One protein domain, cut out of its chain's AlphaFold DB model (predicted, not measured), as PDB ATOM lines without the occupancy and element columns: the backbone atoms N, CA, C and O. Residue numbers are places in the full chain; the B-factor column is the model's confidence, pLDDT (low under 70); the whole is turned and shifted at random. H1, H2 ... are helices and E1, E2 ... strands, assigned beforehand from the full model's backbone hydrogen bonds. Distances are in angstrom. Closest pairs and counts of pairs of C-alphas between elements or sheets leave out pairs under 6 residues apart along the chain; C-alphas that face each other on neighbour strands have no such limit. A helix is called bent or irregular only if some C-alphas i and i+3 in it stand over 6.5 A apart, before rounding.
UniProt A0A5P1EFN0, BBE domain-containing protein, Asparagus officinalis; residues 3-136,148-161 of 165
ATOM      1  N   MET A   3     -38.893 -10.882  12.461       89.06
ATOM      2  CA  MET A   3     -39.532 -11.230  13.731       89.06
ATOM      3  C   MET A   3     -39.714 -12.742  13.783       89.06
ATOM      4  O   MET A   3     -40.318 -13.327  12.887       89.06
ATOM      5  N   LEU A   4     -39.166 -13.363  14.821       89.31
ATOM      6  CA  LEU A   4     -39.240 -14.797  15.049       89.31
ATOM      7  C   LEU A   4     -40.135 -15.043  16.265       89.31
ATOM      8  O   LEU A   4     -39.777 -14.586  17.356       89.31
ATOM      9  N   PRO A   5     -41.286 -15.719  16.104       91.00
ATOM     10  CA  PRO A   5     -42.134 -16.053  17.236       91.00
ATOM     11  C   PRO A   5     -41.399 -17.019  18.167       91.00
ATOM     12  O   PRO A   5     -40.702 -17.933  17.721       91.00
ATOM     13  N   MET A   6     -41.554 -16.793  19.465       87.94
ATOM     14  CA  MET A   6     -41.118 -17.697  20.525       87.94
ATOM     15  C   MET A   6     -42.352 -18.364  21.152       87.94
ATOM     16  O   MET A   6     -43.483 -18.006  20.826       87.94
ATOM     17  N   GLY A   7     -42.141 -19.380  21.988       88.69
ATOM     18  CA  GLY A   7     -43.210 -20.230  22.522       88.69
ATOM     19  C   GLY A   7     -43.039 -21.707  22.148       88.69
ATOM     20  O   GLY A   7     -41.999 -22.116  21.615       88.69
ATOM     21  N   GLY A   8     -44.067 -22.516  22.411       91.25
ATOM     22  CA  GLY A   8     -44.073 -23.948  22.093       91.25
ATOM     23  C   GLY A   8     -42.901 -24.677  22.754       91.25
ATOM     24  O   GLY A   8     -42.612 -24.448  23.922       91.25
ATOM     25  N   ALA A   9     -42.153 -25.474  21.985       91.44
ATOM     26  CA  ALA A   9     -41.005 -26.228  22.501       91.44
ATOM     27  C   ALA A   9     -39.916 -25.359  23.172       91.44
ATOM     28  O   ALA A   9     -39.088 -25.872  23.922       91.44
ATOM     29  N   MET A  10     -39.878 -24.044  22.910       88.56
ATOM     30  CA  MET A  10     -38.948 -23.133  23.588       88.56
ATOM     31  C   MET A  10     -39.342 -22.836  25.041       88.56
ATOM     32  O   MET A  10     -38.462 -22.437  25.802       88.56
ATOM     33  N   GLU A  11     -40.611 -23.021  25.418       90.88
ATOM     34  CA  GLU A  11     -41.104 -22.883  26.798       90.88
ATOM     35  C   GLU A  11     -40.811 -24.128  27.636       90.88
ATOM     36  O   GLU A  11     -40.526 -24.007  28.824       90.88
ATOM     37  N   ASP A  12     -40.788 -25.304  27.006       92.94
ATOM     38  CA  ASP A  12     -40.529 -26.582  27.682       92.94
ATOM     39  C   ASP A  12     -39.060 -26.741  28.123       92.94
ATOM     40  O   ASP A  12     -38.725 -27.580  28.963       92.94
ATOM     41  N   ILE A  13     -38.151 -25.947  27.548       93.44
ATOM     42  CA  ILE A  13     -36.718 -25.997  27.845       93.44
ATOM     43  C   ILE A  13     -36.396 -25.019  28.977       93.44
ATOM     44  O   ILE A  13     -36.540 -23.808  28.825       93.44
ATOM     45  N   SER A  14     -35.854 -25.539  30.082       93.56
ATOM     46  CA  SER A  14     -35.367 -24.716  31.196       93.56
ATOM     47  C   SER A  14     -34.324 -23.684  30.743       93.56
ATOM     48  O   SER A  14     -33.422 -23.998  29.959       93.56
ATOM     49  N   GLU A  15     -34.386 -22.471  31.307       92.44
ATOM     50  CA  GLU A  15     -33.417 -21.384  31.085       92.44
ATOM     51  C   GLU A  15     -31.952 -21.846  31.252       92.44
ATOM     52  O   GLU A  15     -31.074 -21.409  30.508       92.44
ATOM     53  N   GLY A  16     -31.687 -22.768  32.186       94.62
ATOM     54  CA  GLY A  16     -30.342 -23.272  32.490       94.62
ATOM     55  C   GLY A  16     -29.878 -24.487  31.678       94.62
ATOM     56  O   GLY A  16     -28.749 -24.955  31.869       94.62
ATOM     57  N   ALA A  17     -30.728 -25.030  30.800       96.00
ATOM     58  CA  ALA A  17     -30.441 -26.273  30.084       96.00
ATOM     59  C   ALA A  17     -29.235 -26.130  29.141       96.00
ATOM     60  O   ALA A  17     -28.366 -27.001  29.091       96.00
ATOM     61  N   ILE A  18     -29.160 -25.004  28.428       95.06
ATOM     62  CA  ILE A  18     -28.057 -24.650  27.527       95.06
ATOM     63  C   ILE A  18     -27.699 -23.163  27.700       95.06
ATOM     64  O   ILE A  18     -28.471 -22.429  28.310       95.06
ATOM     65  N   PRO A  19     -26.573 -22.672  27.142       95.25
ATOM     66  CA  PRO A  19     -26.115 -21.300  27.372       95.25
ATOM     67  C   PRO A  19     -27.130 -20.209  27.009       95.25
ATOM     68  O   PRO A  19     -27.155 -19.177  27.672       95.25
ATOM     69  N   PHE A  20     -27.955 -20.433  25.979       93.69
ATOM     70  CA  PHE A  20     -29.005 -19.506  25.548       93.69
ATOM     71  C   PHE A  20     -30.200 -19.524  26.524       93.69
ATOM     72  O   PHE A  20     -30.946 -20.515  26.532       93.69
ATOM     73  N   PRO A  21     -30.406 -18.442  27.306       92.62
ATOM     74  CA  PRO A  21     -31.297 -18.450  28.466       92.62
ATOM     75  C   PRO A  21     -32.725 -17.972  28.155       92.62
ATOM     76  O   PRO A  21     -33.618 -18.063  28.990       92.62
ATOM     77  N   HIS A  22     -32.965 -17.408  26.971       91.44
ATOM     78  CA  HIS A  22     -34.235 -16.756  26.659       91.44
ATOM     79  C   HIS A  22     -35.256 -17.804  26.207       91.44
ATOM     80  O   HIS A  22     -35.238 -18.256  25.064       91.44
ATOM     81  N   ARG A  23     -36.081 -18.258  27.155       92.00
ATOM     82  CA  ARG A  23     -37.034 -19.371  27.023       92.00
ATOM     83  C   ARG A  23     -38.455 -18.895  27.294       92.00
ATOM     84  O   ARG A  23     -38.935 -18.015  26.581       92.00
ATOM     85  N   GLN A  24     -39.076 -19.427  28.341       88.50
ATOM     86  CA  GLN A  24     -40.375 -19.021  28.850       88.50
ATOM     87  C   GLN A  24     -40.483 -17.494  29.008       88.50
ATOM     88  O   GLN A  24     -39.487 -16.807  29.245       88.50
ATOM     89  N   GLU A  25     -41.701 -16.978  28.828       84.88
ATOM     90  CA  GLU A  25     -42.079 -15.555  28.911       84.88
ATOM     91  C   GLU A  25     -41.569 -14.643  27.787       84.88
ATOM     92  O   GLU A  25     -41.973 -13.479  27.719       84.88
ATOM     93  N   ASN A  26     -40.737 -15.148  26.871       86.56
ATOM     94  CA  ASN A  26     -40.337 -14.422  25.668       86.56
ATOM     95  C   ASN A  26     -41.349 -14.692  24.546       86.56
ATOM     96  O   ASN A  26     -41.576 -15.841  24.181       86.56
ATOM     97  N   LEU A  27     -41.943 -13.634  23.990       87.88
ATOM     98  CA  LEU A  27     -42.981 -13.699  22.954       87.88
ATOM     99  C   LEU A  27     -42.386 -13.799  21.549       87.88
ATOM    100  O   LEU A  27     -42.868 -14.547  20.700       87.88
ATOM    101  N   TYR A  28     -41.346 -13.013  21.282       87.06
ATOM    102  CA  TYR A  28     -40.690 -12.962  19.983       87.06
ATOM    103  C   TYR A  28     -39.275 -12.396  20.101       87.06
ATOM    104  O   TYR A  28     -38.977 -11.570  20.968       87.06
ATOM    105  N   SER A  29     -38.408 -12.805  19.177       88.06
ATOM    106  CA  SER A  29     -37.130 -12.147  18.923       88.06
ATOM    107  C   SER A  29     -37.248 -11.281  17.675       88.06
ATOM    108  O   SER A  29     -37.718 -11.747  16.637       88.06
ATOM    109  N   ILE A  30     -36.829 -10.020  17.765       88.12
ATOM    110  CA  ILE A  30     -36.771  -9.114  16.616       88.12
ATOM    111  C   ILE A  30     -35.315  -8.831  16.293       88.12
ATOM    112  O   ILE A  30     -34.560  -8.398  17.162       88.12
ATOM    113  N   GLN A  31     -34.946  -9.019  15.030       87.56
ATOM    114  CA  GLN A  31     -33.683  -8.570  14.468       87.56
ATOM    115  C   GLN A  31     -33.935  -7.407  13.511       87.56
ATOM    116  O   GLN A  31     -34.731  -7.500  12.570       87.56
ATOM    117  N   TYR A  32     -33.199  -6.321  13.694       86.62
ATOM    118  CA  TYR A  32     -33.094  -5.243  12.722       86.62
ATOM    119  C   TYR A  32     -31.699  -5.319  12.127       86.62
ATOM    120  O   TYR A  32     -30.713  -5.470  12.845       86.62
ATOM    121  N   PHE A  33     -31.617  -5.238  10.809       86.50
ATOM    122  CA  PHE A  33     -30.344  -5.148  10.129       86.50
ATOM    123  C   PHE A  33     -30.486  -4.254   8.913       86.50
ATOM    124  O   PHE A  33     -31.570  -4.138   8.330       86.50
ATOM    125  N   THR A  34     -29.374  -3.648   8.533       87.62
ATOM    126  CA  THR A  34     -29.245  -2.940   7.270       87.62
ATOM    127  C   THR A  34     -27.993  -3.430   6.565       87.62
ATOM    128  O   THR A  34     -26.985  -3.705   7.220       87.62
ATOM    129  N   GLY A  35     -28.096  -3.621   5.252       84.56
ATOM    130  CA  GLY A  35     -27.029  -4.142   4.409       84.56
ATOM    131  C   GLY A  35     -26.728  -3.165   3.284       84.56
ATOM    132  O   GLY A  35     -27.658  -2.647   2.663       84.56
ATOM    133  N   TRP A  36     -25.450  -2.902   3.022       86.06
ATOM    134  CA  TRP A  36     -25.048  -1.954   1.984       86.06
ATOM    135  C   TRP A  36     -23.738  -2.349   1.300       86.06
ATOM    136  O   TRP A  36     -22.895  -3.039   1.869       86.06
ATOM    137  N   PHE A  37     -23.580  -1.913   0.047       82.94
ATOM    138  CA  PHE A  37     -22.434  -2.267  -0.802       82.94
ATOM    139  C   PHE A  37     -21.343  -1.190  -0.849       82.94
ATOM    140  O   PHE A  37     -20.182  -1.496  -1.104       82.94
ATOM    141  N   ARG A  38     -21.706   0.084  -0.656       81.88
ATOM    142  CA  ARG A  38     -20.771   1.213  -0.770       81.88
ATOM    143  C   ARG A  38     -19.994   1.422   0.525       81.88
ATOM    144  O   ARG A  38     -20.580   1.735   1.555       81.88
ATOM    145  N   ILE A  39     -18.674   1.300   0.461       82.38
ATOM    146  CA  ILE A  39     -17.780   1.478   1.611       82.38
ATOM    147  C   ILE A  39     -17.180   2.888   1.549       82.38
ATOM    148  O   ILE A  39     -16.003   3.066   1.255       82.38
ATOM    149  N   ASP A  40     -18.027   3.896   1.753       87.31
ATOM    150  CA  ASP A  40     -17.613   5.289   1.940       87.31
ATOM    151  C   ASP A  40     -18.188   5.832   3.249       87.31
ATOM    152  O   ASP A  40     -19.259   5.395   3.680       87.31
ATOM    153  N   ASP A  41     -17.476   6.767   3.883       86.38
ATOM    154  CA  ASP A  41     -17.802   7.267   5.225       86.38
ATOM    155  C   ASP A  41     -19.236   7.800   5.315       86.38
ATOM    156  O   ASP A  41     -19.935   7.552   6.296       86.38
ATOM    157  N   GLN A  42     -19.715   8.471   4.263       89.44
ATOM    158  CA  GLN A  42     -21.076   8.997   4.211       89.44
ATOM    159  C   GLN A  42     -22.114   7.869   4.182       89.44
ATOM    160  O   GLN A  42     -23.119   7.927   4.896       89.44
ATOM    161  N   SER A  43     -21.890   6.838   3.363       86.19
ATOM    162  CA  SER A  43     -22.758   5.665   3.309       86.19
ATOM    163  C   SER A  43     -22.751   4.915   4.637       86.19
ATOM    164  O   SER A  43     -23.822   4.606   5.157       86.19
ATOM    165  N   ILE A  44     -21.577   4.679   5.225       86.56
ATOM    166  CA  ILE A  44     -21.438   4.001   6.519       86.56
ATOM    167  C   ILE A  44     -22.201   4.775   7.598       86.56
ATOM    168  O   ILE A  44     -23.073   4.202   8.252       86.56
ATOM    169  N   GLN A  45     -21.953   6.082   7.725       88.75
ATOM    170  CA  GLN A  45     -22.600   6.920   8.733       88.75
ATOM    171  C   GLN A  45     -24.124   6.916   8.577       88.75
ATOM    172  O   GLN A  45     -24.839   6.707   9.551       88.75
ATOM    173  N   LYS A  46     -24.637   7.031   7.344       91.06
ATOM    174  CA  LYS A  46     -26.080   6.985   7.071       91.06
ATOM    175  C   LYS A  46     -26.735   5.687   7.561       91.06
ATOM    176  O   LYS A  46     -27.842   5.723   8.096       91.06
ATOM    177  N   HIS A  47     -26.088   4.541   7.351       89.50
ATOM    178  CA  HIS A  47     -26.630   3.247   7.770       89.50
ATOM    179  C   HIS A  47     -26.540   3.052   9.289       89.50
ATOM    180  O   HIS A  47     -27.482   2.521   9.882       89.50
ATOM    181  N   LEU A  48     -25.466   3.531   9.924       87.94
ATOM    182  CA  LEU A  48     -25.334   3.546  11.383       87.94
ATOM    183  C   LEU A  48     -26.384   4.454  12.039       87.94
ATOM    184  O   LEU A  48     -27.052   4.032  12.983       87.94
ATOM    185  N   ASP A  49     -26.607   5.653  11.497       90.69
ATOM    186  CA  ASP A  49     -27.621   6.593  11.984       90.69
ATOM    187  C   ASP A  49     -29.032   6.006  11.864       90.69
ATOM    188  O   ASP A  49     -29.828   6.085  12.803       90.69
ATOM    189  N   LEU A  50     -29.333   5.347  10.738       90.81
ATOM    190  CA  LEU A  50     -30.595   4.633  10.548       90.81
ATOM    191  C   LEU A  50     -30.777   3.536  11.606       90.81
ATOM    192  O   LEU A  50     -31.829   3.472  12.243       90.81
ATOM    193  N   MET A  51     -29.764   2.701  11.835       88.44
ATOM    194  CA  MET A  51     -29.827   1.640  12.845       88.44
ATOM    195  C   MET A  51     -30.014   2.194  14.258       88.44
ATOM    196  O   MET A  51     -30.863   1.702  15.005       88.44
ATOM    197  N   ASN A  52     -29.299   3.265  14.604       87.31
ATOM    198  CA  ASN A  52     -29.459   3.944  15.885       87.31
ATOM    199  C   ASN A  52     -30.875   4.529  16.041       87.31
ATOM    200  O   ASN A  52     -31.494   4.371  17.093       87.31
ATOM    201  N   SER A  53     -31.430   5.132  14.984       90.12
ATOM    202  CA  SER A  53     -32.797   5.670  14.990       90.12
ATOM    203  C   SER A  53     -33.850   4.583  15.251       90.12
ATOM    204  O   SER A  53     -34.745   4.776  16.077       90.12
ATOM    205  N   ILE A  54     -33.691   3.403  14.640       87.94
ATOM    206  CA  ILE A  54     -34.562   2.243  14.862       87.94
ATOM    207  C   ILE A  54     -34.410   1.740  16.302       87.94
ATOM    208  O   ILE A  54     -35.411   1.505  16.974       87.94
ATOM    209  N   SER A  55     -33.180   1.634  16.814       83.06
ATOM    210  CA  SER A  55     -32.930   1.200  18.197       83.06
ATOM    211  C   SER A  55     -33.518   2.178  19.227       83.06
ATOM    212  O   SER A  55     -34.100   1.755  20.227       83.06
ATOM    213  N   ILE A  56     -33.436   3.494  18.978       86.12
ATOM    214  CA  ILE A  56     -34.101   4.533  19.786       86.12
ATOM    215  C   ILE A  56     -35.617   4.347  19.763       86.12
ATOM    216  O   ILE A  56     -36.231   4.315  20.827       86.12
ATOM    217  N   PHE A  57     -36.210   4.195  18.581       87.25
ATOM    218  CA  PHE A  57     -37.652   4.027  18.430       87.25
ATOM    219  C   PHE A  57     -38.161   2.769  19.151       87.25
ATOM    220  O   PHE A  57     -39.150   2.821  19.882       87.25
ATOM    221  N   MET A  58     -37.446   1.650  19.009       84.19
ATOM    222  CA  MET A  58     -37.858   0.363  19.570       84.19
ATOM    223  C   MET A  58     -37.746   0.287  21.094       84.19
ATOM    224  O   MET A  58     -38.452  -0.520  21.698       84.19
ATOM    225  N   ARG A  59     -36.939   1.142  21.744       82.06
ATOM    226  CA  ARG A  59     -36.755   1.138  23.211       82.06
ATOM    227  C   ARG A  59     -38.060   1.197  24.011       82.06
ATOM    228  O   ARG A  59     -38.103   0.632  25.096       82.06
ATOM    229  N   ASN A  60     -39.106   1.833  23.487       80.75
ATOM    230  CA  ASN A  60     -40.389   1.973  24.189       80.75
ATOM    231  C   ASN A  60     -41.289   0.726  24.100       80.75
ATOM    232  O   ASN A  60     -42.276   0.622  24.831       80.75
ATOM    233  N   PHE A  61     -40.973  -0.203  23.196       78.50
ATOM    234  CA  PHE A  61     -41.820  -1.353  22.866       78.50
ATOM    235  C   PHE A  61     -41.221  -2.695  23.296       78.50
ATOM    236  O   PHE A  61     -41.946  -3.681  23.392       78.50
ATOM    237  N   ILE A  62     -39.914  -2.736  23.547       77.00
ATOM    238  CA  ILE A  62     -39.179  -3.948  23.920       77.00
ATOM    239  C   ILE A  62     -38.956  -4.027  25.436       77.00
ATOM    240  O   ILE A  62     -38.997  -3.016  26.137       77.00
ATOM    241  N   THR A  63     -38.668  -5.226  25.938       70.12
ATOM    242  CA  THR A  63     -38.364  -5.458  27.358       70.12
ATOM    243  C   THR A  63     -37.156  -4.656  27.820       70.12
ATOM    244  O   THR A  63     -36.102  -4.640  27.174       70.12
ATOM    245  N   SER A  64     -37.294  -4.032  28.987       66.06
ATOM    246  CA  SER A  64     -36.245  -3.263  29.641       66.06
ATOM    247  C   SER A  64     -35.894  -3.857  31.006       66.06
ATOM    248  O   SER A  64     -36.791  -4.135  31.792       66.06
ATOM    249  N   ASN A  65     -34.587  -3.920  31.288       64.31
ATOM    250  CA  ASN A  65     -33.938  -4.219  32.576       64.31
ATOM    251  C   ASN A  65     -33.641  -5.702  32.924       64.31
ATOM    252  O   ASN A  65     -34.385  -6.319  33.680       64.31
ATOM    253  N   PRO A  66     -32.493  -6.247  32.470       76.38
ATOM    254  CA  PRO A  66     -31.649  -5.754  31.384       76.38
ATOM    255  C   PRO A  66     -32.288  -6.077  30.023       76.38
ATOM    256  O   PRO A  66     -32.958  -7.092  29.878       76.38
ATOM    257  N   ARG A  67     -32.087  -5.217  29.011       82.00
ATOM    258  CA  ARG A  67     -32.590  -5.462  27.641       82.00
ATOM    259  C   ARG A  67     -32.005  -6.786  27.117       82.00
ATOM    260  O   ARG A  67     -30.784  -6.836  26.941       82.00
ATOM    261  N   PRO A  68     -32.818  -7.828  26.870       85.94
ATOM    262  CA  PRO A  68     -32.324  -9.114  26.392       85.94
ATOM    263  C   PRO A  68     -31.649  -8.998  25.025       85.94
ATOM    264  O   PRO A  68     -32.121  -8.265  24.154       85.94
ATOM    265  N   ALA A  69     -30.576  -9.760  24.824       87.88
ATOM    266  CA  ALA A  69     -29.849  -9.823  23.563       87.88
ATOM    267  C   ALA A  69     -29.504 -11.272  23.208       87.88
ATOM    268  O   ALA A  69     -29.391 -12.137  24.081       87.88
ATOM    269  N   TYR A  70     -29.291 -11.540  21.921       88.94
ATOM    270  CA  TYR A  70     -28.867 -12.851  21.442       88.94
ATOM    271  C   TYR A  70     -27.412 -12.815  20.979       88.94
ATOM    272  O   TYR A  70     -27.069 -12.044  20.090       88.94
ATOM    273  N   TYR A  71     -26.563 -13.676  21.549       89.12
ATOM    274  CA  TYR A  71     -25.125 -13.699  21.251       89.12
ATOM    275  C   TYR A  71     -24.808 -13.954  19.766       89.12
ATOM    276  O   TYR A  71     -23.790 -13.484  19.267       89.12
ATOM    277  N   GLY A  72     -25.692 -14.658  19.042       87.31
ATOM    278  CA  GLY A  72     -25.561 -14.867  17.594       87.31
ATOM    279  C   GLY A  72     -25.648 -13.577  16.766       87.31
ATOM    280  O   GLY A  72     -25.131 -13.535  15.654       87.31
ATOM    281  N   TYR A  73     -26.235 -12.513  17.321       86.38
ATOM    282  CA  TYR A  73     -26.260 -11.165  16.752       86.38
ATOM    283  C   TYR A  73     -25.412 -10.242  17.627       86.38
ATOM    284  O   TYR A  73     -25.929  -9.406  18.365       86.38
ATOM    285  N   LYS A  74     -24.093 -10.456  17.597       85.81
ATOM    286  CA  LYS A  74     -23.131  -9.754  18.450       85.81
ATOM    287  C   LYS A  74     -23.218  -8.237  18.241       85.81
ATOM    288  O   LYS A  74     -22.830  -7.738  17.189       85.81
ATOM    289  N   ASP A  75     -23.667  -7.521  19.267       87.06
ATOM    290  CA  ASP A  75     -23.707  -6.059  19.310       87.06
ATOM    291  C   ASP A  75     -22.593  -5.544  20.233       87.06
ATOM    292  O   ASP A  75     -22.584  -5.777  21.449       87.06
ATOM    293  N   ILE A  76     -21.622  -4.862  19.624       87.75
ATOM    294  CA  ILE A  76     -20.423  -4.360  20.289       87.75
ATOM    295  C   ILE A  76     -20.656  -3.042  21.047       87.75
ATOM    296  O   ILE A  76     -19.846  -2.669  21.905       87.75
ATOM    297  N   ASP A  77     -21.760  -2.353  20.765       84.06
ATOM    298  CA  ASP A  77     -22.108  -1.067  21.366       84.06
ATOM    299  C   ASP A  77     -22.682  -1.249  22.778       84.06
ATOM    300  O   ASP A  77     -22.615  -0.344  23.611       84.06
ATOM    301  N   MET A  78     -23.125  -2.467  23.118       85.50
ATOM    302  CA  MET A  78     -23.502  -2.842  24.488       85.50
ATOM    303  C   MET A  78     -22.317  -2.944  25.459       85.50
ATOM    304  O   MET A  78     -22.527  -3.051  26.667       85.50
ATOM    305  N   GLY A  79     -21.076  -2.927  24.969       86.38
ATOM    306  CA  GLY A  79     -19.878  -2.914  25.805       86.38
ATOM    307  C   GLY A  79     -18.808  -3.901  25.356       86.38
ATOM    308  O   GLY A  79     -19.074  -4.864  24.644       86.38
ATOM    309  N   ARG A  80     -17.568  -3.659  25.789       88.62
ATOM    310  CA  ARG A  80     -16.383  -4.415  25.366       88.62
ATOM    311  C   ARG A  80     -15.497  -4.753  26.557       88.62
ATOM    312  O   ARG A  80     -15.385  -3.969  27.500       88.62
ATOM    313  N   ASN A  81     -14.800  -5.874  26.464       86.31
ATOM    314  CA  ASN A  81     -13.676  -6.221  27.313       86.31
ATOM    315  C   ASN A  81     -12.572  -5.175  27.119       86.31
ATOM    316  O   ASN A  81     -12.002  -5.046  26.039       86.31
ATOM    317  N   LYS A  82     -12.258  -4.425  28.179       80.19
ATOM    318  CA  LYS A  82     -11.240  -3.358  28.142       80.19
ATOM    319  C   LYS A  82      -9.807  -3.876  28.310       80.19
ATOM    320  O   LYS A  82      -8.860  -3.107  28.198       80.19
ATOM    321  N   ARG A  83      -9.645  -5.156  28.658       77.62
ATOM    322  CA  ARG A  83      -8.367  -5.782  29.021       77.62
ATOM    323  C   ARG A  83      -8.242  -7.147  28.364       77.62
ATOM    324  O   ARG A  83      -9.238  -7.814  28.105       77.62
ATOM    325  N   VAL A  84      -6.997  -7.576  28.178       72.12
ATOM    326  CA  VAL A  84      -6.637  -8.897  27.634       72.12
ATOM    327  C   VAL A  84      -7.061 -10.031  28.566       72.12
ATOM    328  O   VAL A  84      -7.510 -11.080  28.109       72.12
ATOM    329  N   LEU A  85      -6.984  -9.785  29.873       74.50
ATOM    330  CA  LEU A  85      -7.599 -10.602  30.912       74.50
ATOM    331  C   LEU A  85      -8.700  -9.768  31.573       74.50
ATOM    332  O   LEU A  85      -8.425  -9.043  32.534       74.50
ATOM    333  N   PRO A  86      -9.925  -9.790  31.018       72.31
ATOM    334  CA  PRO A  86     -11.046  -9.099  31.624       72.31
ATOM    335  C   PRO A  86     -11.408  -9.783  32.940       72.31
ATOM    336  O   PRO A  86     -11.397 -11.008  33.061       72.31
ATOM    337  N   SER A  87     -11.726  -8.982  33.946       72.31
ATOM    338  CA  SER A  87     -12.350  -9.479  35.163       72.31
ATOM    339  C   SER A  87     -13.801  -9.878  34.886       72.31
ATOM    340  O   SER A  87     -14.430  -9.409  33.936       72.31
ATOM    341  N   TYR A  88     -14.373 -10.698  35.767       71.94
ATOM    342  CA  TYR A  88     -15.792 -11.053  35.710       71.94
ATOM    343  C   TYR A  88     -16.710  -9.811  35.663       71.94
ATOM    344  O   TYR A  88     -17.730  -9.818  34.972       71.94
ATOM    345  N   ASN A  89     -16.313  -8.717  36.320       75.38
ATOM    346  CA  ASN A  89     -17.077  -7.468  36.364       75.38
ATOM    347  C   ASN A  89     -16.978  -6.636  35.077       75.38
ATOM    348  O   ASN A  89     -17.920  -5.913  34.767       75.38
ATOM    349  N   ASP A  90     -15.910  -6.777  34.284       72.62
ATOM    350  CA  ASP A  90     -15.769  -6.050  33.010       72.62
ATOM    351  C   ASP A  90     -16.839  -6.460  31.982       72.62
ATOM    352  O   ASP A  90     -17.153  -5.709  31.061       72.62
ATOM    353  N   SER A  91     -17.433  -7.641  32.167       79.31
ATOM    354  CA  SER A  91     -18.487  -8.187  31.309       79.31
ATOM    355  C   SER A  91     -19.912  -7.850  31.761       79.31
ATOM    356  O   SER A  91     -20.864  -8.173  31.055       79.31
ATOM    357  N   MET A  92     -20.090  -7.194  32.916       77.62
ATOM    358  CA  MET A  92     -21.404  -7.028  33.554       77.62
ATOM    359  C   MET A  92     -22.442  -6.357  32.644       77.62
ATOM    360  O   MET A  92     -23.594  -6.778  32.620       77.62
ATOM    361  N   VAL A  93     -22.020  -5.380  31.837       80.00
ATOM    362  CA  VAL A  93     -22.919  -4.581  30.985       80.00
ATOM    363  C   VAL A  93     -23.623  -5.423  29.908       80.00
ATOM    364  O   VAL A  93     -24.786  -5.164  29.589       80.00
ATOM    365  N   TRP A  94     -22.947  -6.446  29.370       88.69
ATOM    366  CA  TRP A  94     -23.460  -7.279  28.274       88.69
ATOM    367  C   TRP A  94     -23.788  -8.720  28.690       88.69
ATOM    368  O   TRP A  94     -24.647  -9.351  28.075       88.69
ATOM    369  N   ARG A  95     -23.150  -9.262  29.737       89.12
ATOM    370  CA  ARG A  95     -23.259 -10.689  30.096       89.12
ATOM    371  C   ARG A  95     -24.682 -11.110  30.452       89.12
ATOM    372  O   ARG A  95     -25.141 -12.153  29.996       89.12
ATOM    373  N   GLU A  96     -25.381 -10.287  31.232       87.19
ATOM    374  CA  GLU A  96     -26.724 -10.598  31.730       87.19
ATOM    375  C   GLU A  96     -27.741 -10.535  30.589       87.19
ATOM    376  O   GLU A  96     -28.676 -11.328  30.555       87.19
ATOM    377  N   ARG A  97     -27.487  -9.680  29.588       89.25
ATOM    378  CA  ARG A  97     -28.304  -9.575  28.373       89.25
ATOM    379  C   ARG A  97     -28.233 -10.836  27.519       89.25
ATOM    380  O   ARG A  97     -29.261 -11.264  27.002       89.25
ATOM    381  N   TYR A  98     -27.042 -11.424  27.365       92.06
ATOM    382  CA  TYR A  98     -26.846 -12.615  26.531       92.06
ATOM    383  C   TYR A  98     -27.133 -13.931  27.253       92.06
ATOM    384  O   TYR A  98     -27.707 -14.835  26.651       92.06
ATOM    385  N   PHE A  99     -26.703 -14.056  28.509       93.25
ATOM    386  CA  PHE A  99     -26.585 -15.352  29.179       93.25
ATOM    387  C   PHE A  99     -27.332 -15.436  30.514       93.25
ATOM    388  O   PHE A  99     -27.408 -16.532  31.063       93.25
ATOM    389  N   LYS A 100     -27.902 -14.335  31.034       90.62
ATOM    390  CA  LYS A 100     -28.560 -14.295  32.356       90.62
ATOM    391  C   LYS A 100     -27.736 -15.060  33.418       90.62
ATOM    392  O   LYS A 100     -26.522 -14.859  33.509       90.62
ATOM    393  N   GLY A 101     -28.358 -15.968  34.178       90.38
ATOM    394  CA  GLY A 101     -27.700 -16.794  35.197       90.38
ATOM    395  C   GLY A 101     -26.689 -17.815  34.655       90.38
ATOM    396  O   GLY A 101     -25.836 -18.291  35.403       90.38
ATOM    397  N   ASN A 102     -26.700 -18.119  33.351       94.31
ATOM    398  CA  ASN A 102     -25.787 -19.102  32.755       94.31
ATOM    399  C   ASN A 102     -24.346 -18.599  32.637       94.31
ATOM    400  O   ASN A 102     -23.426 -19.399  32.443       94.31
ATOM    401  N   PHE A 103     -24.121 -17.289  32.751       92.81
ATOM    402  CA  PHE A 103     -22.804 -16.704  32.525       92.81
ATOM    403  C   PHE A 103     -21.732 -17.223  33.490       92.81
ATOM    404  O   PHE A 103     -20.602 -17.479  33.076       92.81
ATOM    405  N   GLU A 104     -22.076 -17.423  34.762       91.56
ATOM    406  CA  GLU A 104     -21.115 -17.907  35.754       91.56
ATOM    407  C   GLU A 104     -20.628 -19.322  35.420       91.56
ATOM    408  O   GLU A 104     -19.423 -19.587  35.418       91.56
ATOM    409  N   ARG A 105     -21.557 -20.216  35.059       94.06
ATOM    410  CA  ARG A 105     -21.237 -21.577  34.611       94.06
ATOM    411  C   ARG A 105     -20.301 -21.545  33.402       94.06
ATOM    412  O   ARG A 105     -19.326 -22.291  33.370       94.06
ATOM    413  N   LEU A 106     -20.553 -20.654  32.442       94.56
ATOM    414  CA  LEU A 106     -19.702 -20.496  31.262       94.56
ATOM    415  C   LEU A 106     -18.297 -19.987  31.607       94.56
ATOM    416  O   LEU A 106     -17.321 -20.488  31.056       94.56
ATOM    417  N   ALA A 107     -18.171 -19.027  32.527       92.00
ATOM    418  CA  ALA A 107     -16.875 -18.500  32.959       92.00
ATOM    419  C   ALA A 107     -16.022 -19.556  33.685       92.00
ATOM    420  O   ALA A 107     -14.796 -19.580  33.534       92.00
ATOM    421  N   ARG A 108     -16.659 -20.455  34.450       92.94
ATOM    422  CA  ARG A 108     -15.986 -21.599  35.090       92.94
ATOM    423  C   ARG A 108     -15.477 -22.602  34.053       92.94
ATOM    424  O   ARG A 108     -14.295 -22.924  34.069       92.94
ATOM    425  N   ILE A 109     -16.316 -22.987  33.089       94.62
ATOM    426  CA  ILE A 109     -15.906 -23.873  31.983       94.62
ATOM    427  C   ILE A 109     -14.762 -23.239  31.185       94.62
ATOM    428  O   ILE A 109     -13.765 -23.897  30.905       94.62
ATOM    429  N   LYS A 110     -14.861 -21.941  30.868       92.75
ATOM    430  CA  LYS A 110     -13.807 -21.194  30.169       92.75
ATOM    431  C   LYS A 110     -12.462 -21.302  30.882       92.75
ATOM    432  O   LYS A 110     -11.447 -21.467  30.219       92.75
ATOM    433  N   ARG A 111     -12.451 -21.234  32.214       90.88
ATOM    434  CA  ARG A 111     -11.233 -21.412  33.009       90.88
ATOM    435  C   ARG A 111     -10.662 -22.823  32.880       90.88
ATOM    436  O   ARG A 111      -9.452 -22.958  32.766       90.88
ATOM    437  N   GLU A 112     -11.505 -23.850  32.925       94.06
ATOM    438  CA  GLU A 112     -11.066 -25.248  32.836       94.06
ATOM    439  C   GLU A 112     -10.437 -25.568  31.477       94.06
ATOM    440  O   GLU A 112      -9.420 -26.254  31.418       94.06
ATOM    441  N   VAL A 113     -11.008 -25.035  30.392       95.25
ATOM    442  CA  VAL A 113     -10.574 -25.359  29.022       95.25
ATOM    443  C   VAL A 113      -9.572 -24.363  28.431       95.25
ATOM    444  O   VAL A 113      -8.841 -24.706  27.510       95.25
ATOM    445  N   ASP A 114      -9.541 -23.122  28.925       92.06
ATOM    446  CA  ASP A 114      -8.694 -22.039  28.414       92.06
ATOM    447  C   ASP A 114      -8.384 -21.001  29.511       92.06
ATOM    448  O   ASP A 114      -8.729 -19.816  29.423       92.06
ATOM    449  N   ALA A 115      -7.716 -21.455  30.578       88.06
ATOM    450  CA  ALA A 115      -7.319 -20.614  31.710       88.06
ATOM    451  C   ALA A 115      -6.496 -19.382  31.292       88.06
ATOM    452  O   ALA A 115      -6.648 -18.313  31.885       88.06
ATOM    453  N   GLY A 116      -5.646 -19.535  30.268       86.31
ATOM    454  CA  GLY A 116      -4.789 -18.480  29.721       86.31
ATOM    455  C   GLY A 116      -5.523 -17.450  28.857       86.31
ATOM    456  O   GLY A 116      -4.906 -16.477  28.424       86.31
ATOM    457  N   ASN A 117      -6.825 -17.641  28.615       88.31
ATOM    458  CA  ASN A 117      -7.652 -16.779  27.775       88.31
ATOM    459  C   ASN A 117      -7.042 -16.561  26.375       88.31
ATOM    460  O   ASN A 117      -6.947 -15.427  25.881       88.31
ATOM    461  N   TYR A 118      -6.578 -17.650  25.759       90.50
ATOM    462  CA  TYR A 118      -6.033 -17.648  24.406       90.50
ATOM    463  C   TYR A 118      -7.135 -17.356  23.381       90.50
ATOM    464  O   TYR A 118      -6.987 -16.465  22.543       90.50
ATOM    465  N   PHE A 119      -8.282 -18.031  23.496       92.06
ATOM    466  CA  PHE A 119      -9.442 -17.804  22.635       92.06
ATOM    467  C   PHE A 119     -10.249 -16.609  23.144       92.06
ATOM    468  O   PHE A 119     -11.159 -16.755  23.966       92.06
ATOM    469  N   ARG A 120      -9.919 -15.410  22.664       89.94
ATOM    470  CA  ARG A 120     -10.515 -14.156  23.140       89.94
ATOM    471  C   ARG A 120     -11.017 -13.259  22.014       89.94
ATOM    472  O   ARG A 120     -10.525 -13.304  20.894       89.94
ATOM    473  N   SER A 121     -11.990 -12.420  22.352       90.31
ATOM    474  CA  SER A 121     -12.494 -11.323  21.524       90.31
ATOM    475  C   SER A 121     -12.966 -10.174  22.420       90.31
ATOM    476  O   SER A 121     -12.948 -10.266  23.652       90.31
ATOM    477  N   GLU A 122     -13.449  -9.098  21.816       89.38
ATOM    478  CA  GLU A 122     -13.957  -7.912  22.507       89.38
ATOM    479  C   GLU A 122     -15.152  -8.210  23.426       89.38
ATOM    480  O   GLU A 122     -15.449  -7.408  24.299       89.38
ATOM    481  N   GLN A 123     -15.834  -9.349  23.264       91.62
ATOM    482  CA  GLN A 123     -16.907  -9.818  24.158       91.62
ATOM    483  C   GLN A 123     -16.784 -11.326  24.432       91.62
ATOM    484  O   GLN A 123     -17.780 -12.041  24.553       91.62
ATOM    485  N   SER A 124     -15.561 -11.864  24.474       91.00
ATOM    486  CA  SER A 124     -15.366 -13.242  24.937       91.00
ATOM    487  C   SER A 124     -15.632 -13.350  26.434       91.00
ATOM    488  O   SER A 124     -15.331 -12.431  27.199       91.00
ATOM    489  N   ILE A 125     -16.139 -14.506  26.854       91.38
ATOM    490  CA  ILE A 125     -16.331 -14.833  28.267       91.38
ATOM    491  C   ILE A 125     -14.956 -14.832  28.959       91.38
ATOM    492  O   ILE A 125     -14.040 -15.492  28.459       91.38
ATOM    493  N   PRO A 126     -14.776 -14.084  30.062       88.62
ATOM    494  CA  PRO A 126     -13.536 -14.091  30.821       88.62
ATOM    495  C   PRO A 126     -13.352 -15.430  31.541       88.62
ATOM    496  O   PRO A 126     -14.315 -16.051  31.990       88.62
ATOM    497  N   SER A 127     -12.096 -15.840  31.713       85.38
ATOM    498  CA  SER A 127     -11.751 -16.922  32.637       85.38
ATOM    499  C   SER A 127     -12.119 -16.507  34.068       85.38
ATOM    500  O   SER A 127     -11.828 -15.384  34.494       85.38
ATOM    501  N   TYR A 128     -12.797 -17.383  34.814       77.50
ATOM    502  CA  TYR A 128     -13.213 -17.097  36.189       77.50
ATOM    503  C   TYR A 128     -11.987 -16.936  37.111       77.50
ATOM    504  O   TYR A 128     -11.366 -17.910  37.541       77.50
ATOM    505  N   ASN A 129     -11.611 -15.689  37.401       68.25
ATOM    506  CA  ASN A 129     -10.398 -15.363  38.152       68.25
ATOM    507  C   ASN A 129     -10.431 -15.877  39.601       68.25
ATOM    508  O   ASN A 129     -11.246 -15.441  40.408       68.25
ATOM    509  N   SER A 130      -9.408 -16.646  39.979       44.78
ATOM    510  CA  SER A 130      -8.782 -16.522  41.300       44.78
ATOM    511  C   SER A 130      -7.329 -16.091  41.072       44.78
ATOM    512  O   SER A 130      -6.465 -16.939  40.899       44.78
ATOM    513  N   ARG A 131      -7.104 -14.771  40.986       47.16
ATOM    514  CA  ARG A 131      -5.798 -14.075  40.996       47.16
ATOM    515  C   ARG A 131      -4.639 -14.756  40.239       47.16
ATOM    516  O   ARG A 131      -3.890 -15.474  40.875       47.16
ATOM    517  N   VAL A 132      -4.373 -14.390  38.983       40.72
ATOM    518  CA  VAL A 132      -2.994 -14.162  38.484       40.72
ATOM    519  C   VAL A 132      -3.075 -13.155  37.334       40.72
ATOM    520  O   VAL A 132      -3.770 -13.380  36.347       40.72
ATOM    521  N   GLY A 133      -2.395 -12.021  37.484       42.00
ATOM    522  CA  GLY A 133      -2.230 -11.039  36.421       42.00
ATOM    523  C   GLY A 133      -1.046 -11.410  35.539       42.00
ATOM    524  O   GLY A 133       0.065 -11.539  36.040       42.00
ATOM    525  N   VAL A 134      -1.274 -11.524  34.232       39.12
ATOM    526  CA  VAL A 134      -0.215 -11.395  33.224       39.12
ATOM    527  C   VAL A 134      -0.751 -10.527  32.087       39.12
ATOM    528  O   VAL A 134      -1.729 -10.864  31.425       39.12
ATOM    529  N   SER A 135      -0.138  -9.362  31.897       34.53
ATOM    530  CA  SER A 135      -0.400  -8.450  30.786       34.53
ATOM    531  C   SER A 135       0.422  -8.864  29.566       34.53
ATOM    532  O   SER A 135       1.644  -8.926  29.657       34.53
ATOM    533  N   ALA A 136      -0.225  -9.068  28.420       35.81
ATOM    534  CA  ALA A 136       0.446  -9.155  27.125       35.81
ATOM    535  C   ALA A 136      -0.237  -8.198  26.145       35.81
ATOM    536  O   ALA A 136      -1.445  -8.283  25.943       35.81
ATOM    537  N   VAL A 148     -16.023  -6.075  -3.242       43.41
ATOM    538  CA  VAL A 148     -17.407  -5.615  -3.017       43.41
ATOM    539  C   VAL A 148     -17.914  -6.337  -1.768       43.41
ATOM    540  O   VAL A 148     -18.549  -7.385  -1.834       43.41
ATOM    541  N   THR A 149     -17.532  -5.828  -0.603       55.41
ATOM    542  CA  THR A 149     -17.883  -6.418   0.683       55.41
ATOM    543  C   THR A 149     -19.247  -5.887   1.084       55.41
ATOM    544  O   THR A 149     -19.398  -4.698   1.361       55.41
ATOM    545  N   LEU A 150     -20.238  -6.776   1.115       57.81
ATOM    546  CA  LEU A 150     -21.531  -6.488   1.718       57.81
ATOM    547  C   LEU A 150     -21.320  -6.237   3.215       57.81
ATOM    548  O   LEU A 150     -20.905  -7.131   3.953       57.81
ATOM    549  N   GLN A 151     -21.557  -5.000   3.637       64.50
ATOM    550  CA  GLN A 151     -21.491  -4.595   5.035       64.50
ATOM    551  C   GLN A 151     -22.854  -4.802   5.685       64.50
ATOM    552  O   GLN A 151     -23.880  -4.591   5.036       64.50
ATOM    553  N   PHE A 152     -22.862  -5.177   6.964       60.62
ATOM    554  CA  PHE A 152     -24.081  -5.306   7.753       60.62
ATOM    555  C   PHE A 152     -23.916  -4.648   9.116       60.62
ATOM    556  O   PHE A 152     -22.894  -4.811   9.778       60.62
ATOM    557  N   SER A 153     -24.971  -3.978   9.565       63.62
ATOM    558  CA  SER A 153     -25.156  -3.611  10.967       63.62
ATOM    559  C   SER A 153     -26.385  -4.344  11.475       63.62
ATOM    560  O   SER A 153     -27.407  -4.343  10.789       63.62
ATOM    561  N   THR A 154     -26.296  -4.968  12.648       67.12
ATOM    562  CA  THR A 154     -27.390  -5.734  13.254       67.12
ATOM    563  C   THR A 154     -27.589  -5.305  14.700       67.12
ATOM    564  O   THR A 154     -26.628  -5.109  15.430       67.12
ATOM    565  N   ASP A 155     -28.845  -5.204  15.111       68.00
ATOM    566  CA  ASP A 155     -29.263  -5.110  16.509       68.00
ATOM    567  C   ASP A 155     -30.416  -6.107  16.676       68.00
ATOM    568  O   ASP A 155     -31.205  -6.327  15.749       68.00
ATOM    569  N   ALA A 156     -30.493  -6.763  17.825       73.62
ATOM    570  CA  ALA A 156     -31.541  -7.719  18.113       73.62
ATOM    571  C   ALA A 156     -32.065  -7.548  19.532       73.62
ATOM    572  O   ALA A 156     -31.337  -7.222  20.468       73.62
ATOM    573  N   CYS A 157     -33.358  -7.783  19.687       76.38
ATOM    574  CA  CYS A 157     -34.049  -7.741  20.965       76.38
ATOM    575  C   CYS A 157     -34.852  -9.012  21.148       76.38
ATOM    576  O   CYS A 157     -35.308  -9.623  20.178       76.38
ATOM    577  N   ILE A 158     -35.073  -9.369  22.404       75.56
ATOM    578  CA  ILE A 158     -36.056 -10.378  22.766       75.56
ATOM    579  C   ILE A 158     -37.093  -9.688  23.637       75.56
ATOM    580  O   ILE A 158     -36.745  -8.971  24.578       75.56
ATOM    581  N   CYS A 159     -38.355  -9.839  23.251       77.44
ATOM    582  CA  CYS A 159     -39.476  -9.195  23.910       77.44
ATOM    583  C   CYS A 159     -40.204 -10.194  24.793       77.44
ATOM    584  O   CYS A 159     -40.496 -11.311  24.373       77.44
ATOM    585  N   THR A 160     -40.536  -9.750  25.992       70.75
ATOM    586  CA  THR A 160     -41.272 -10.487  27.012       70.75
ATOM    587  C   THR A 160     -42.641  -9.861  27.221       70.75
ATOM    588  O   THR A 160     -42.896  -8.720  26.819       70.75
ATOM    589  N   ASN A 161     -43.545 -10.607  27.847       62.66
ATOM    590  CA  ASN A 161     -44.836 -10.061  28.235       62.66
ATOM    591  C   ASN A 161     -44.653  -8.984  29.326       62.66
ATOM    592  O   ASN A 161     -43.926  -9.186  30.294       62.66
TER     593      ASN A 161
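AT A GLANCE: This is residues 3 to 136 and 148 to 161 of the 165 residues of the protein "BBE domain-containing protein" of Asparagus officinalis (UniProt A0A5P1EFN0). A narrow antiparallel sheet, made mainly of the two long strands E2 and E3 with the short E1 at one edge, has the long helix H1 along one face; away from this slab, H2 and H3 form a second, looser part among long unnamed stretches. The long link of residues 59 to 87 runs from H1 to H2. The printed part has 148 residues, with three named helices and three named strands in the order E1, E2, H1, H2, H3, E3; the sheet order is E1, E2, E3. The class is mixed, helices and strands, though under half of the residues are in named elements. The whole is only just compact, close to loose, with a radius of gyration of the C-alphas of 17.4 A and spans of 44 by 43 by 27 A.

IN THESE COORDINATES: Find C-alpha 26 at (-40.337, -14.422, 25.668); from there strand E2, residues 26 to 36, runs 30.8 A. Beside it are E3, residues 151 to 160, 30.1 A long and ending at (-41.272, -10.487, 27.012), and E1, residues 3 to 5. Look next for H1, residues 41 to 58, which starts at (-17.802, 7.267, 5.225) and runs 25.6 A. H2 is residues 88 to 99, 13.3 A; it is irregular, with C-alphas 90 and 93 7.6 A apart. H3 is residues 102 to 114, 17.9 A.

HOW THE PARTS SIT: Begin at the inner strand E2. It is antiparallel to E3 at 167 degrees, with N 30 and O 157 2.9 A apart, within hydrogen-bond range. E1 and E2 form a hairpin, antiparallel at 157 degrees, with N 4 and O 29 at 2.8 A. H1 is on the sheet at a height over the sheet of 9.6 A, over E2 and E3, and runs along the strands, at 11 degrees to E2 on the local plane. Its closest C-alphas to E3 are those of Leu 48 and Ser 153, 7.2 A apart. H2 and H3 are not on the sheet, and H1 is apart from both. H2 and H3 are close but not clearly touching, the closest C-alphas being those of Arg 95 and Phe 103 at 6.5 A; they run opposite ways at a steep tilt of 60 degrees. Every O i to N i+4 pair is within hydrogen-bond range in H1 and H3; in H2 3 of 8 are, beside 4 of 9 O i to N i+3 pairs.

THE WHOLE: The two C-alphas farthest apart, those of Arg 38 and Ser 130, are 47.2 A apart. Residues 137 to 147 are not printed, and C-alphas 136 and 148 are 35.2 A apart across the cut. The links E1 to E2 and H1 to H2 are long. Look for pLDDT under 70 at residues 64 to 65, 129 to 136, 148 to 155 and 161; the mean of the printed part is 82.6.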